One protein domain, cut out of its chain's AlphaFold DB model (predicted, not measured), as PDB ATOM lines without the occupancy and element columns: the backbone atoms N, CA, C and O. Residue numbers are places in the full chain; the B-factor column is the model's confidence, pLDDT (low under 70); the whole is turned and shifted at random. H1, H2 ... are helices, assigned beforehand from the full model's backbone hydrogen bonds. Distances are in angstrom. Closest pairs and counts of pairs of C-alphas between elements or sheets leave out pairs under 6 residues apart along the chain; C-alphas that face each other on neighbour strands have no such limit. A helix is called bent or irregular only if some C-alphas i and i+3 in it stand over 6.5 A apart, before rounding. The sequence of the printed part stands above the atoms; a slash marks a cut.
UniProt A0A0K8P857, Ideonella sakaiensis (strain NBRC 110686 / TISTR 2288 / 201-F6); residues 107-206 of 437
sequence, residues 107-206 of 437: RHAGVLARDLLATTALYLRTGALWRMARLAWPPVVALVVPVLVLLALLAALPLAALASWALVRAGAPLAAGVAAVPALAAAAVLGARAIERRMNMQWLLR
ATOM      1  N   ARG A 107     131.874 175.334 178.171       79.38
ATOM      2  CA  ARG A 107     133.050 175.951 177.510       79.38
ATOM      3  C   ARG A 107     134.012 176.646 178.478       79.38
ATOM      4  O   ARG A 107     135.158 176.890 178.122       79.38
ATOM      5  N   HIS A 108     133.565 176.934 179.698       84.69
ATOM      6  CA  HIS A 108     134.326 177.716 180.673       84.69
ATOM      7  C   HIS A 108     135.185 176.830 181.583       84.69
ATOM      8  O   HIS A 108     134.698 175.841 182.135       84.69
ATOM      9  N   ALA A 109     136.444 177.226 181.798       81.12
ATOM     10  CA  ALA A 109     137.407 176.467 182.601       81.12
ATOM     11  C   ALA A 109     136.940 176.238 184.050       81.12
ATOM     12  O   ALA A 109     137.076 175.131 184.560       81.12
ATOM     13  N   GLY A 110     136.322 177.241 184.686       83.69
ATOM     14  CA  GLY A 110     135.782 177.099 186.045       83.69
ATOM     15  C   GLY A 110     134.644 176.078 186.138       83.69
ATOM     16  O   GLY A 110     134.583 175.301 187.087       83.69
ATOM     17  N   VAL A 111     133.784 176.013 185.114       85.81
ATOM     18  CA  VAL A 111     132.708 175.011 185.038       85.81
ATOM     19  C   VAL A 111     133.294 173.614 184.858       85.81
ATOM     20  O   VAL A 111     132.870 172.696 185.549       85.81
ATOM     21  N   LEU A 112     134.303 173.460 183.994       85.62
ATOM     22  CA  LEU A 112     135.013 172.189 183.820       85.62
ATOM     23  C   LEU A 112     135.724 171.746 185.105       85.62
ATOM     24  O   LEU A 112     135.650 170.575 185.455       85.62
ATOM     25  N   ALA A 113     136.366 172.660 185.837       84.25
ATOM     26  CA  ALA A 113     137.017 172.345 187.109       84.25
ATOM     27  C   ALA A 113     136.003 171.893 188.171       84.25
ATOM     28  O   ALA A 113     136.210 170.880 188.839       84.25
ATOM     29  N   ARG A 114     134.870 172.596 188.288       89.06
ATOM     30  CA  ARG A 114     133.769 172.192 189.173       89.06
ATOM     31  C   ARG A 114     133.208 170.827 188.778       89.06
ATOM     32  O   ARG A 114     133.030 169.977 189.646       89.06
ATOM     33  N   ASP A 115     132.937 170.617 187.490       89.12
ATOM     34  CA  ASP A 115     132.401 169.354 186.985       89.12
ATOM     35  C   ASP A 115     133.402 168.210 187.210       89.12
ATOM     36  O   ASP A 115     132.977 167.134 187.617       89.12
ATOM     37  N   LEU A 116     134.712 168.440 187.064       88.19
ATOM     38  CA  LEU A 116     135.760 167.474 187.422       88.19
ATOM     39  C   LEU A 116     135.670 167.078 188.892       88.19
ATOM     40  O   LEU A 116     135.508 165.899 189.187       88.19
ATOM     41  N   LEU A 117     135.709 168.046 189.810       89.31
ATOM     42  CA  LEU A 117     135.664 167.767 191.246       89.31
ATOM     43  C   LEU A 117     134.368 167.055 191.654       89.31
ATOM     44  O   LEU A 117     134.417 166.054 192.368       89.31
ATOM     45  N   ALA A 118     133.216 167.526 191.168       91.44
ATOM     46  CA  ALA A 118     131.915 166.926 191.462       91.44
ATOM     47  C   ALA A 118     131.809 165.494 190.919       91.44
ATOM     48  O   ALA A 118     131.346 164.593 191.620       91.44
ATOM     49  N   THR A 119     132.285 165.269 189.694       91.50
ATOM     50  CA  THR A 119     132.286 163.956 189.044       91.50
ATOM     51  C   THR A 119     133.217 162.998 189.776       91.50
ATOM     52  O   THR A 119     132.798 161.915 190.176       91.50
ATOM     53  N   THR A 120     134.458 163.401 190.050       90.69
ATOM     54  CA  THR A 120     135.405 162.596 190.829       90.69
ATOM     55  C   THR A 120     134.836 162.246 192.204       90.69
ATOM     56  O   THR A 120     134.868 161.077 192.594       90.69
ATOM     57  N   ALA A 121     134.246 163.213 192.913       92.88
ATOM     58  CA  ALA A 121     133.609 162.973 194.206       92.88
ATOM     59  C   ALA A 121     132.445 161.974 194.105       92.88
ATOM     60  O   ALA A 121     132.352 161.074 194.939       92.88
ATOM     61  N   LEU A 122     131.592 162.081 193.080       93.62
ATOM     62  CA  LEU A 122     130.494 161.142 192.829       93.62
ATOM     63  C   LEU A 122     131.012 159.709 192.639       93.62
ATOM     64  O   LEU A 122     130.560 158.787 193.322       93.62
ATOM     65  N   TYR A 123     131.969 159.511 191.729       92.56
ATOM     66  CA  TYR A 123     132.480 158.177 191.403       92.56
ATOM     67  C   TYR A 123     133.259 157.544 192.566       92.56
ATOM     68  O   TYR A 123     133.189 156.325 192.745       92.56
ATOM     69  N   LEU A 124     133.948 158.349 193.384       92.50
ATOM     70  CA  LEU A 124     134.609 157.885 194.607       92.50
ATOM     71  C   LEU A 124     133.597 157.509 195.696       92.50
ATOM     72  O   LEU A 124     133.619 156.378 196.179       92.50
ATOM     73  N   ARG A 125     132.679 158.419 196.050       94.81
ATOM     74  CA  ARG A 125     131.711 158.230 197.149       94.81
ATOM     75  C   ARG A 125     130.756 157.067 196.914       94.81
ATOM     76  O   ARG A 125     130.388 156.374 197.850       94.81
ATOM     77  N   THR A 126     130.366 156.835 195.663       93.94
ATOM     78  CA  THR A 126     129.472 155.724 195.305       93.94
ATOM     79  C   THR A 126     130.193 154.383 195.156       93.94
ATOM     80  O   THR A 126     129.547 153.360 194.910       93.94
ATOM     81  N   GLY A 127     131.529 154.367 195.215       93.00
ATOM     82  CA  GLY A 127     132.350 153.198 194.899       93.00
ATOM     83  C   GLY A 127     132.313 152.780 193.422       93.00
ATOM     84  O   GLY A 127     132.848 151.727 193.075       93.00
ATOM     85  N   ALA A 128     131.695 153.575 192.540       93.06
ATOM     86  CA  ALA A 128     131.611 153.271 191.114       93.06
ATOM     87  C   ALA A 128     133.000 153.239 190.467       93.06
ATOM     88  O   ALA A 128     133.249 152.383 189.623       93.06
ATOM     89  N   LEU A 129     133.929 154.092 190.918       91.88
ATOM     90  CA  LEU A 129     135.324 154.056 190.471       91.88
ATOM     91  C   LEU A 129     135.968 152.688 190.716       91.88
ATOM     92  O   LEU A 129     136.600 152.131 189.822       91.88
ATOM     93  N   TRP A 130     135.762 152.130 191.912       91.38
ATOM     94  CA  TRP A 130     136.302 150.830 192.298       91.38
ATOM     95  C   TRP A 130     135.650 149.686 191.525       91.38
ATOM     96  O   TRP A 130     136.360 148.800 191.054       91.38
ATOM     97  N   ARG A 131     134.325 149.720 191.326       91.62
ATOM     98  CA  ARG A 131     133.625 148.743 190.472       91.62
ATOM     99  C   ARG A 131     134.175 148.755 189.046       91.62
ATOM    100  O   ARG A 131     134.549 147.704 188.534       91.62
ATOM    101  N   MET A 132     134.332 149.936 188.451       91.50
ATOM    102  CA  MET A 132     134.927 150.082 187.120       91.50
ATOM    103  C   MET A 132     136.374 149.586 187.076       91.50
ATOM    104  O   MET A 132     136.732 148.882 186.142       91.50
ATOM    105  N   ALA A 133     137.196 149.889 188.084       90.12
ATOM    106  CA  ALA A 133     138.597 149.464 188.118       90.12
ATOM    107  C   ALA A 133     138.760 147.935 188.175       90.12
ATOM    108  O   ALA A 133     139.732 147.406 187.634       90.12
ATOM    109  N   ARG A 134     137.817 147.224 188.813       89.00
ATOM    110  CA  ARG A 134     137.779 145.750 188.838       89.00
ATOM    111  C   ARG A 134     137.440 145.164 187.468       89.00
ATOM    112  O   ARG A 134     138.037 144.162 187.081       89.00
ATOM    113  N   LEU A 135     136.553 145.830 186.724       89.06
ATOM    114  CA  LEU A 135     136.188 145.464 185.354       89.06
ATOM    115  C   LEU A 135     137.330 145.762 184.372       89.06
ATOM    116  O   LEU A 135     137.842 144.861 183.708       89.06
ATOM    117  N   ALA A 136     137.746 147.030 184.299       88.81
ATOM    118  CA  ALA A 136     138.841 147.491 183.462       88.81
ATOM    119  C   ALA A 136     139.479 148.783 184.007       88.81
ATOM    120  O   ALA A 136     138.837 149.829 184.107       88.81
ATOM    121  N   TRP A 137     140.782 148.740 184.297       86.81
ATOM    122  CA  TRP A 137     141.531 149.914 184.762       86.81
ATOM    123  C   TRP A 137     141.790 151.014 183.706       86.81
ATOM    124  O   TRP A 137     141.880 152.170 184.124       86.81
ATOM    125  N   PRO A 138     141.915 150.758 182.378       87.94
ATOM    126  CA  PRO A 138     142.276 151.826 181.440       87.94
ATOM    127  C   PRO A 138     141.268 152.988 181.383       87.94
ATOM    128  O   PRO A 138     141.716 154.129 181.519       87.94
ATOM    129  N   PRO A 139     139.938 152.759 181.317       86.06
ATOM    130  CA  PRO A 139     138.970 153.855 181.411       86.06
ATOM    131  C   PRO A 139     139.067 154.615 182.740       86.06
ATOM    132  O   PRO A 139     138.902 155.826 182.783       86.06
ATOM    133  N   VAL A 140     139.413 153.952 183.846       86.44
ATOM    134  CA  VAL A 140     139.583 154.632 185.143       86.44
ATOM    135  C   VAL A 140     140.725 155.654 185.108       86.44
ATOM    136  O   VAL A 140     140.604 156.730 185.694       86.44
ATOM    137  N   VAL A 141     141.801 155.384 184.366       85.06
ATOM    138  CA  VAL A 141     142.916 156.336 184.203       85.06
ATOM    139  C   VAL A 141     142.469 157.614 183.504       85.06
ATOM    140  O   VAL A 141     142.919 158.693 183.888       85.06
ATOM    141  N   ALA A 142     141.539 157.521 182.552       79.31
ATOM    142  CA  ALA A 142     140.951 158.693 181.910       79.31
ATOM    143  C   ALA A 142     140.215 159.618 182.897       79.31
ATOM    144  O   ALA A 142     140.169 160.822 182.655       79.31
ATOM    145  N   LEU A 143     139.696 159.095 184.016       80.62
ATOM    146  CA  LEU A 143     139.093 159.909 185.078       80.62
ATOM    147  C   LEU A 143     140.121 160.425 186.098       80.62
ATOM    148  O   LEU A 143     139.958 161.520 186.631       80.62
ATOM    149  N   VAL A 144     141.175 159.654 186.383       85.25
ATOM    150  CA  VAL A 144     142.172 159.990 187.416       85.25
ATOM    151  C   VAL A 144     143.213 160.998 186.921       85.25
ATOM    152  O   VAL A 144     143.536 161.943 187.639       85.25
ATOM    153  N   VAL A 145     143.727 160.848 185.696       87.00
ATOM    154  CA  VAL A 145     144.773 161.738 185.150       87.00
ATOM    155  C   VAL A 145     144.370 163.220 185.155       87.00
ATOM    156  O   VAL A 145     145.188 164.028 185.590       87.00
ATOM    157  N   PRO A 146     143.143 163.617 184.764       83.69
ATOM    158  CA  PRO A 146     142.748 165.026 184.787       83.69
ATOM    159  C   PRO A 146     142.774 165.621 186.202       83.69
ATOM    160  O   PRO A 146     143.151 166.778 186.374       83.69
ATOM    161  N   VAL A 147     142.435 164.820 187.221       86.06
ATOM    162  CA  VAL A 147     142.534 165.221 188.633       86.06
ATOM    163  C   VAL A 147     143.994 165.424 189.025       86.06
ATOM    164  O   VAL A 147     144.324 166.452 189.605       86.06
ATOM    165  N   LEU A 148     144.882 164.489 188.673       88.94
ATOM    166  CA  LEU A 148     146.315 164.609 188.966       88.94
ATOM    167  C   LEU A 148     146.944 165.823 188.274       88.94
ATOM    168  O   LEU A 148     147.740 166.527 188.888       88.94
ATOM    169  N   VAL A 149     146.559 166.105 187.026       87.50
ATOM    170  CA  VAL A 149     147.002 167.304 186.299       87.50
ATOM    171  C   VAL A 149     146.504 168.569 186.991       87.50
ATOM    172  O   VAL A 149     147.287 169.496 187.181       87.50
ATOM    173  N   LEU A 150     145.235 168.615 187.414       85.44
ATOM    174  CA  LEU A 150     144.709 169.755 188.165       85.44
ATOM    175  C   LEU A 150     145.468 169.953 189.485       85.44
ATOM    176  O   LEU A 150     145.882 171.069 189.781       85.44
ATOM    177  N   LEU A 151     145.696 168.885 190.253       87.88
ATOM    178  CA  LEU A 151     146.453 168.950 191.505       87.88
ATOM    179  C   LEU A 151     147.897 169.410 191.273       87.88
ATOM    180  O   LEU A 151     148.388 170.248 192.021       87.88
ATOM    181  N   ALA A 152     148.553 168.930 190.215       88.69
ATOM    182  CA  ALA A 152     149.891 169.373 189.837       88.69
ATOM    183  C   ALA A 152     149.920 170.863 189.461       88.69
ATOM    184  O   ALA A 152     150.833 171.574 189.866       88.69
ATOM    185  N   LEU A 153     148.907 171.357 188.740       88.12
ATOM    186  CA  LEU A 153     148.777 172.781 188.417       88.12
ATOM    187  C   LEU A 153     148.552 173.637 189.670       88.12
ATOM    188  O   LEU A 153     149.170 174.691 189.798       88.12
ATOM    189  N   LEU A 154     147.714 173.183 190.606       87.81
ATOM    190  CA  LEU A 154     147.476 173.879 191.876       87.81
ATOM    191  C   LEU A 154     148.724 173.879 192.773       87.81
ATOM    192  O   LEU A 154     149.010 174.878 193.430       87.81
ATOM    193  N   ALA A 155     149.495 172.789 192.766       89.81
ATOM    194  CA  ALA A 155     150.745 172.670 193.510       89.81
ATOM    195  C   ALA A 155     151.931 173.388 192.837       89.81
ATOM    196  O   ALA A 155     152.939 173.635 193.497       89.81
ATOM    197  N   ALA A 156     151.836 173.752 191.553       89.94
ATOM    198  CA  ALA A 156     152.955 174.323 190.804       89.94
ATOM    199  C   ALA A 156     153.467 175.636 191.415       89.94
ATOM    200  O   ALA A 156     154.670 175.793 191.594       89.94
ATOM    201  N   LEU A 157     152.568 176.557 191.780       88.12
ATOM    202  CA  LEU A 157     152.919 177.841 192.403       88.12
ATOM    203  C   LEU A 157     153.627 177.693 193.763       88.12
ATOM    204  O   LEU A 157     154.722 178.240 193.902       88.12
ATOM    205  N   PRO A 158     153.081 176.964 194.760       91.88
ATOM    206  CA  PRO A 158     153.761 176.803 196.046       91.88
ATOM    207  C   PRO A 158     155.075 176.022 195.924       91.88
ATOM    208  O   PRO A 158     156.054 176.390 196.570       91.88
ATOM    209  N   LEU A 159     155.144 174.998 195.063       90.50
ATOM    210  CA  LEU A 159     156.397 174.278 194.808       90.50
ATOM    211  C   LEU A 159     157.442 175.174 194.135       90.50
ATOM    212  O   LEU A 159     158.619 175.106 194.480       90.50
ATOM    213  N   ALA A 160     157.022 176.045 193.218       89.69
ATOM    214  CA  ALA A 160     157.914 177.000 192.577       89.69
ATOM    215  C   ALA A 160     158.410 178.077 193.553       89.69
ATOM    216  O   ALA A 160     159.587 178.431 193.521       89.69
ATOM    217  N   ALA A 161     157.553 178.554 194.459       90.69
ATOM    218  CA  ALA A 161     157.947 179.469 195.528       90.69
ATOM    219  C   ALA A 161     158.949 178.817 196.496       90.69
ATOM    220  O   ALA A 161     159.959 179.430 196.841       90.69
ATOM    221  N   LEU A 162     158.715 177.556 196.879       92.38
ATOM    222  CA  LEU A 162     159.634 176.784 197.716       92.38
ATOM    223  C   LEU A 162     160.987 176.564 197.026       92.38
ATOM    224  O   LEU A 162     162.030 176.766 197.646       92.38
ATOM    225  N   ALA A 163     160.980 176.200 195.740       88.88
ATOM    226  CA  ALA A 163     162.196 176.038 194.946       88.88
ATOM    227  C   ALA A 163     162.967 177.361 194.813       88.88
ATOM    228  O   ALA A 163     164.179 177.387 195.012       88.88
ATOM    229  N   SER A 164     162.265 178.468 194.552       91.25
ATOM    230  CA  SER A 164     162.843 179.816 194.540       91.25
ATOM    231  C   SER A 164     163.507 180.153 195.875       91.25
ATOM    232  O   SER A 164     164.662 180.575 195.905       91.25
ATOM    233  N   TRP A 165     162.810 179.931 196.992       93.00
ATOM    234  CA  TRP A 165     163.352 180.172 198.328       93.00
ATOM    235  C   TRP A 165     164.608 179.332 198.601       93.00
ATOM    236  O   TRP A 165     165.612 179.868 199.069       93.00
ATOM    237  N   ALA A 166     164.588 178.043 198.250       92.06
ATOM    238  CA  ALA A 166     165.730 177.149 198.415       92.06
ATOM    239  C   ALA A 166     166.942 177.583 197.571       92.06
ATOM    240  O   ALA A 166     168.062 177.588 198.080       92.06
ATOM    241  N   LEU A 167     166.726 178.003 196.319       91.31
ATOM    242  CA  LEU A 167     167.785 178.521 195.443       91.31
ATOM    243  C   LEU A 167     168.449 179.764 196.041       91.31
ATOM    244  O   LEU A 167     169.674 179.828 196.123       91.31
ATOM    245  N   VAL A 168     167.650 180.725 196.513       92.31
ATOM    246  CA  VAL A 168     168.170 181.946 197.149       92.31
ATOM    247  C   VAL A 168     168.936 181.611 198.432       92.31
ATOM    248  O   VAL A 168     170.021 182.142 198.663       92.31
ATOM    249  N   ARG A 169     168.433 180.676 199.249       94.50
ATOM    250  CA  ARG A 169     169.126 180.196 200.459       94.50
ATOM    251  C   ARG A 169     170.447 179.482 200.163       94.50
ATOM    252  O   ARG A 169     171.346 179.548 200.993       94.50
ATOM    253  N   ALA A 170     170.566 178.833 199.008       92.75
ATOM    254  CA  ALA A 170     171.785 178.169 198.550       92.75
ATOM    255  C   ALA A 170     172.810 179.130 197.907       92.75
ATOM    256  O   ALA A 170     173.837 178.677 197.408       92.75
ATOM    257  N   GLY A 171     172.548 180.443 197.915       93.44
ATOM    258  CA  GLY A 171     173.460 181.466 197.397       93.44
ATOM    259  C   GLY A 171     173.189 181.897 195.954       93.44
ATOM    260  O   GLY A 171     173.969 182.671 195.402       93.44
ATOM    261  N   ALA A 172     172.097 181.441 195.328       91.38
ATOM    262  CA  ALA A 172     171.708 181.950 194.017       91.38
ATOM    263  C   ALA A 172     171.241 183.420 194.110       91.38
ATOM    264  O   ALA A 172     170.615 183.807 195.103       91.38
ATOM    265  N   PRO A 173     171.467 184.243 193.068       92.94
ATOM    266  CA  PRO A 173     170.948 185.606 193.026       92.94
ATOM    267  C   PRO A 173     169.424 185.640 193.183       92.94
ATOM    268  O   PRO A 173     168.716 184.820 192.596       92.94
ATOM    269  N   LEU A 174     168.899 186.646 193.892       89.94
ATOM    270  CA  LEU A 174     167.451 186.826 194.077       89.94
ATOM    271  C   LEU A 174     166.691 186.850 192.741       89.94
ATOM    272  O   LEU A 174     165.623 186.253 192.628       89.94
ATOM    273  N   ALA A 175     167.276 187.469 191.711       89.19
ATOM    274  CA  ALA A 175     166.717 187.493 190.362       89.19
ATOM    275  C   ALA A 175     166.494 186.082 189.781       89.19
ATOM    276  O   ALA A 175     165.484 185.853 189.117       89.19
ATOM    277  N   ALA A 176     167.383 185.125 190.069       84.94
ATOM    278  CA  ALA A 176     167.244 183.739 189.623       84.94
ATOM    279  C   ALA A 176     166.099 183.015 190.352       84.94
ATOM    280  O   ALA A 176     165.332 182.293 189.717       84.94
ATOM    281  N   GLY A 177     165.932 183.255 191.658       85.19
ATOM    282  CA  GLY A 177     164.785 182.746 192.420       85.19
ATOM    283  C   GLY A 177     163.457 183.303 191.898       85.19
ATOM    284  O   GLY A 177     162.549 182.546 191.555       85.19
ATOM    285  N   VAL A 178     163.375 184.627 191.727       87.75
ATOM    286  CA  VAL A 178     162.180 185.302 191.192       87.75
ATOM    287  C   VAL A 178     161.832 184.799 189.788       87.75
ATOM    288  O   VAL A 178     160.660 184.554 189.512       87.75
ATOM    289  N   ALA A 179     162.824 184.585 188.918       89.12
ATOM    290  CA  ALA A 179     162.608 184.061 187.568       89.12
ATOM    291  C   ALA A 179     162.188 182.577 187.538       89.12
ATOM    292  O   ALA A 179     161.486 182.157 186.613       89.12
ATOM    293  N   ALA A 180     162.559 181.779 188.546       85.44
ATOM    294  CA  ALA A 180     162.189 180.365 188.620       85.44
ATOM    295  C   ALA A 180     160.672 180.160 188.772       85.44
ATOM    296  O   ALA A 180     160.124 179.195 188.236       85.44
ATOM    297  N   VAL A 181     159.973 181.081 189.444       88.56
ATOM    298  CA  VAL A 181     158.521 180.991 189.675       88.56
ATOM    299  C   VAL A 181     157.705 180.995 188.372       88.56
ATOM    300  O   VAL A 181     156.997 180.014 188.117       88.56
ATOM    301  N   PRO A 182     157.789 182.028 187.507       89.88
ATOM    302  CA  PRO A 182     157.068 182.032 186.238       89.88
ATOM    303  C   PRO A 182     157.553 180.931 185.286       89.88
ATOM    304  O   PRO A 182     156.734 180.383 184.550       89.88
ATOM    305  N   ALA A 183     158.838 180.552 185.318       88.94
ATOM    306  CA  ALA A 183     159.366 179.472 184.484       88.94
ATOM    307  C   ALA A 183     158.742 178.107 184.830       88.94
ATOM    308  O   ALA A 183     158.267 177.395 183.942       88.94
ATOM    309  N   LEU A 184     158.674 177.759 186.119       88.25
ATOM    310  CA  LEU A 184     158.060 176.512 186.585       88.25
ATOM    311  C   LEU A 184     156.540 176.507 186.373       88.25
ATOM    312  O   LEU A 184     155.985 175.495 185.941       88.25
ATOM    313  N   ALA A 185     155.868 177.641 186.595       87.94
ATOM    314  CA  ALA A 185     154.445 177.780 186.295       87.94
ATOM    315  C   ALA A 185     154.162 177.585 184.793       87.94
ATOM    316  O   ALA A 185     153.255 176.837 184.419       87.94
ATOM    317  N   ALA A 186     154.971 178.194 183.919       90.12
ATOM    318  CA  ALA A 186     154.864 178.014 182.474       90.12
ATOM    319  C   ALA A 186     155.113 176.554 182.065       90.12
ATOM    320  O   ALA A 186     154.333 176.000 181.288       90.12
ATOM    321  N   ALA A 187     156.137 175.902 182.624       90.56
ATOM    322  CA  ALA A 187     156.427 174.492 182.371       90.56
ATOM    323  C   ALA A 187     155.249 173.580 182.762       90.56
ATOM    324  O   ALA A 187     154.863 172.708 181.980       90.56
ATOM    325  N   ALA A 188     154.618 173.821 183.916       89.50
ATOM    326  CA  ALA A 188     153.442 173.075 184.360       89.50
ATOM    327  C   ALA A 188     152.249 173.247 183.400       89.50
ATOM    328  O   ALA A 188     151.616 172.264 183.007       89.50
ATOM    329  N   VAL A 189     151.973 174.479 182.953       89.12
ATOM    330  CA  VAL A 189     150.896 174.767 181.986       89.12
ATOM    331  C   VAL A 189     151.172 174.117 180.628       89.12
ATOM    332  O   VAL A 189     150.271 173.524 180.028       89.12
ATOM    333  N   LEU A 190     152.408 174.195 180.129       91.75
ATOM    334  CA  LEU A 190     152.804 173.563 178.869       91.75
ATOM    335  C   LEU A 190     152.703 172.035 178.950       91.75
ATOM    336  O   LEU A 190     152.182 171.412 178.020       91.75
ATOM    337  N   GLY A 191     153.118 171.446 180.075       89.62
ATOM    338  CA  GLY A 191     152.960 170.022 180.367       89.62
ATOM    339  C   GLY A 191     151.491 169.592 180.373       89.62
ATOM    340  O   GLY A 191     151.119 168.662 179.658       89.62
ATOM    341  N   ALA A 192     150.626 170.322 181.083       87.06
ATOM    342  CA  ALA A 192     149.187 170.057 181.107       87.06
ATOM    343  C   ALA A 192     148.559 170.136 179.704       87.06
ATOM    344  O   ALA A 192     147.785 169.259 179.320       87.06
ATOM    345  N   ARG A 193     148.941 171.135 178.895       86.81
ATOM    346  CA  ARG A 193     148.494 171.253 177.495       86.81
ATOM    347  C   ARG A 193     148.979 170.090 176.628       86.81
ATOM    348  O   ARG A 193     148.251 169.659 175.738       86.81
ATOM    349  N   ALA A 194     150.196 169.594 176.847       86.38
ATOM    350  CA  ALA A 194     150.724 168.443 176.117       86.38
ATOM    351  C   ALA A 194     149.966 167.151 176.457       86.38
ATOM    352  O   ALA A 194     149.630 166.387 175.550       86.38
ATOM    353  N   ILE A 195     149.642 166.943 177.736       83.62
ATOM    354  CA  ILE A 195     148.806 165.822 178.182       83.62
ATOM    355  C   ILE A 195     147.397 165.942 177.585       83.62
ATOM    356  O   ILE A 195     146.893 164.967 177.028       83.62
ATOM    357  N   GLU A 196     146.796 167.139 177.610       84.56
ATOM    358  CA  GLU A 196     145.463 167.384 177.040       84.56
ATOM    359  C   GLU A 196     145.399 167.034 175.556       84.56
ATOM    360  O   GLU A 196     144.524 166.274 175.152       84.56
ATOM    361  N   ARG A 197     146.363 167.503 174.748       80.94
ATOM    362  CA  ARG A 197     146.415 167.184 173.310       80.94
ATOM    363  C   ARG A 197     146.497 165.684 173.036       80.94
ATOM    364  O   ARG A 197     146.016 165.228 172.006       80.94
ATOM    365  N   ARG A 198     147.122 164.918 173.934       76.56
ATOM    366  CA  ARG A 198     147.325 163.477 173.759       76.56
ATOM    367  C   ARG A 198     146.135 162.641 174.229       76.56
ATOM    368  O   ARG A 198     145.886 161.572 173.674       76.56
ATOM    369  N   MET A 199     145.443 163.086 175.276       74.62
ATOM    370  CA  MET A 199     144.397 162.304 175.943       74.62
ATOM    371  C   MET A 199     142.981 162.827 175.702       74.62
ATOM    372  O   MET A 199     142.037 162.102 175.995       74.62
ATOM    373  N   ASN A 200     142.818 164.042 175.165       80.56
ATOM    374  CA  ASN A 200     141.525 164.717 175.009       80.56
ATOM    375  C   ASN A 200     140.715 164.697 176.318       80.56
ATOM    376  O   ASN A 200     139.543 164.309 176.350       80.56
ATOM    377  N   MET A 201     141.358 165.076 177.429       77.06
ATOM    378  CA  MET A 201     140.785 164.908 178.764       77.06
ATOM    379  C   MET A 201     139.531 165.746 178.949       77.06
ATOM    380  O   MET A 201     138.613 165.308 179.636       77.06
ATOM    381  N   GLN A 202     139.450 166.923 178.323       80.25
ATOM    382  CA  GLN A 202     138.245 167.743 178.385       80.25
ATOM    383  C   GLN A 202     137.045 167.042 177.756       80.25
ATOM    384  O   GLN A 202     135.931 167.192 178.252       80.25
ATOM    385  N   TRP A 203     137.252 166.284 176.678       83.06
ATOM    386  CA  TRP A 203     136.185 165.497 176.069       83.06
ATOM    387  C   TRP A 203     135.730 164.395 177.021       83.06
ATOM    388  O   TRP A 203     134.545 164.293 177.331       83.06
ATOM    389  N   LEU A 204     136.684 163.604 177.521       82.81
ATOM    390  CA  LEU A 204     136.415 162.490 178.429       82.81
ATOM    391  C   LEU A 204     135.698 162.981 179.689       82.81
ATOM    392  O   LEU A 204     134.649 162.451 180.038       82.81
ATOM    393  N   LEU A 205     136.194 164.047 180.317       86.56
ATOM    394  CA  LEU A 205     135.584 164.660 181.492       86.56
ATOM    395  C   LEU A 205     134.119 165.039 181.256       86.56
ATOM    396  O   LEU A 205     133.275 164.744 182.101       86.56
ATOM    397  N   ARG A 206     133.797 165.666 180.119       88.62
ATOM    398  CA  ARG A 206     132.404 166.017 179.810       88.62
ATOM    399  C   ARG A 206     131.535 164.768 179.722       88.62
ATOM    400  O   ARG A 206     130.454 164.764 180.302       88.62
TER     401      ARG A 206
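What this domain is: This is residues 107 to 206 of the 437 residues of a protein of Ideonella sakaiensis (strain NBRC 110686 / TISTR 2288 / 201-F6) (UniProt A0A0K8P857). A long helical hairpin, H3 folding back into H4, makes the long axis; at its open end H1, H2 and H5 pack on H3a as a small head. The printed part has 100 residues, five named helices and no named strand: all helix, loose, radius of gyration of the C-alphas 17.3 A, spans 53 by 26 by 22 A.

Where its parts are: Find C-alpha 109 at (137.407, 176.467, 182.601); H1 runs to residue 125, 24.0 A. Next come H2, 128 to 135, and H3, 137 to 169, one helix by its hydrogen bonds but bent, with C-alphas 154 and 157 6.8 A apart: arms H3a, 137 to 154, and H3b, 157 to 169. H4, 174 to 199, measures 38.2 A; H5, 201 to 206, ends at (132.404, 166.017, 179.810).

How they stand to each other: At H3a, residues 143 to 147 alone touch H1, closest C-alphas Val 147 and Leu 116, 7.2 A. H3b and H4 form a hairpin, closest C-alphas Ser 164 and Gly 177, 4.1 A. Each O i to N i+4 pair is within hydrogen-bond range in H1, H2, H3b and H5, but 10 of 14 in H3a and 20 of 22 in H4.

The domain as a whole: The printed part has no cut, its links are tight, and no printed residue is under pLDDT 70.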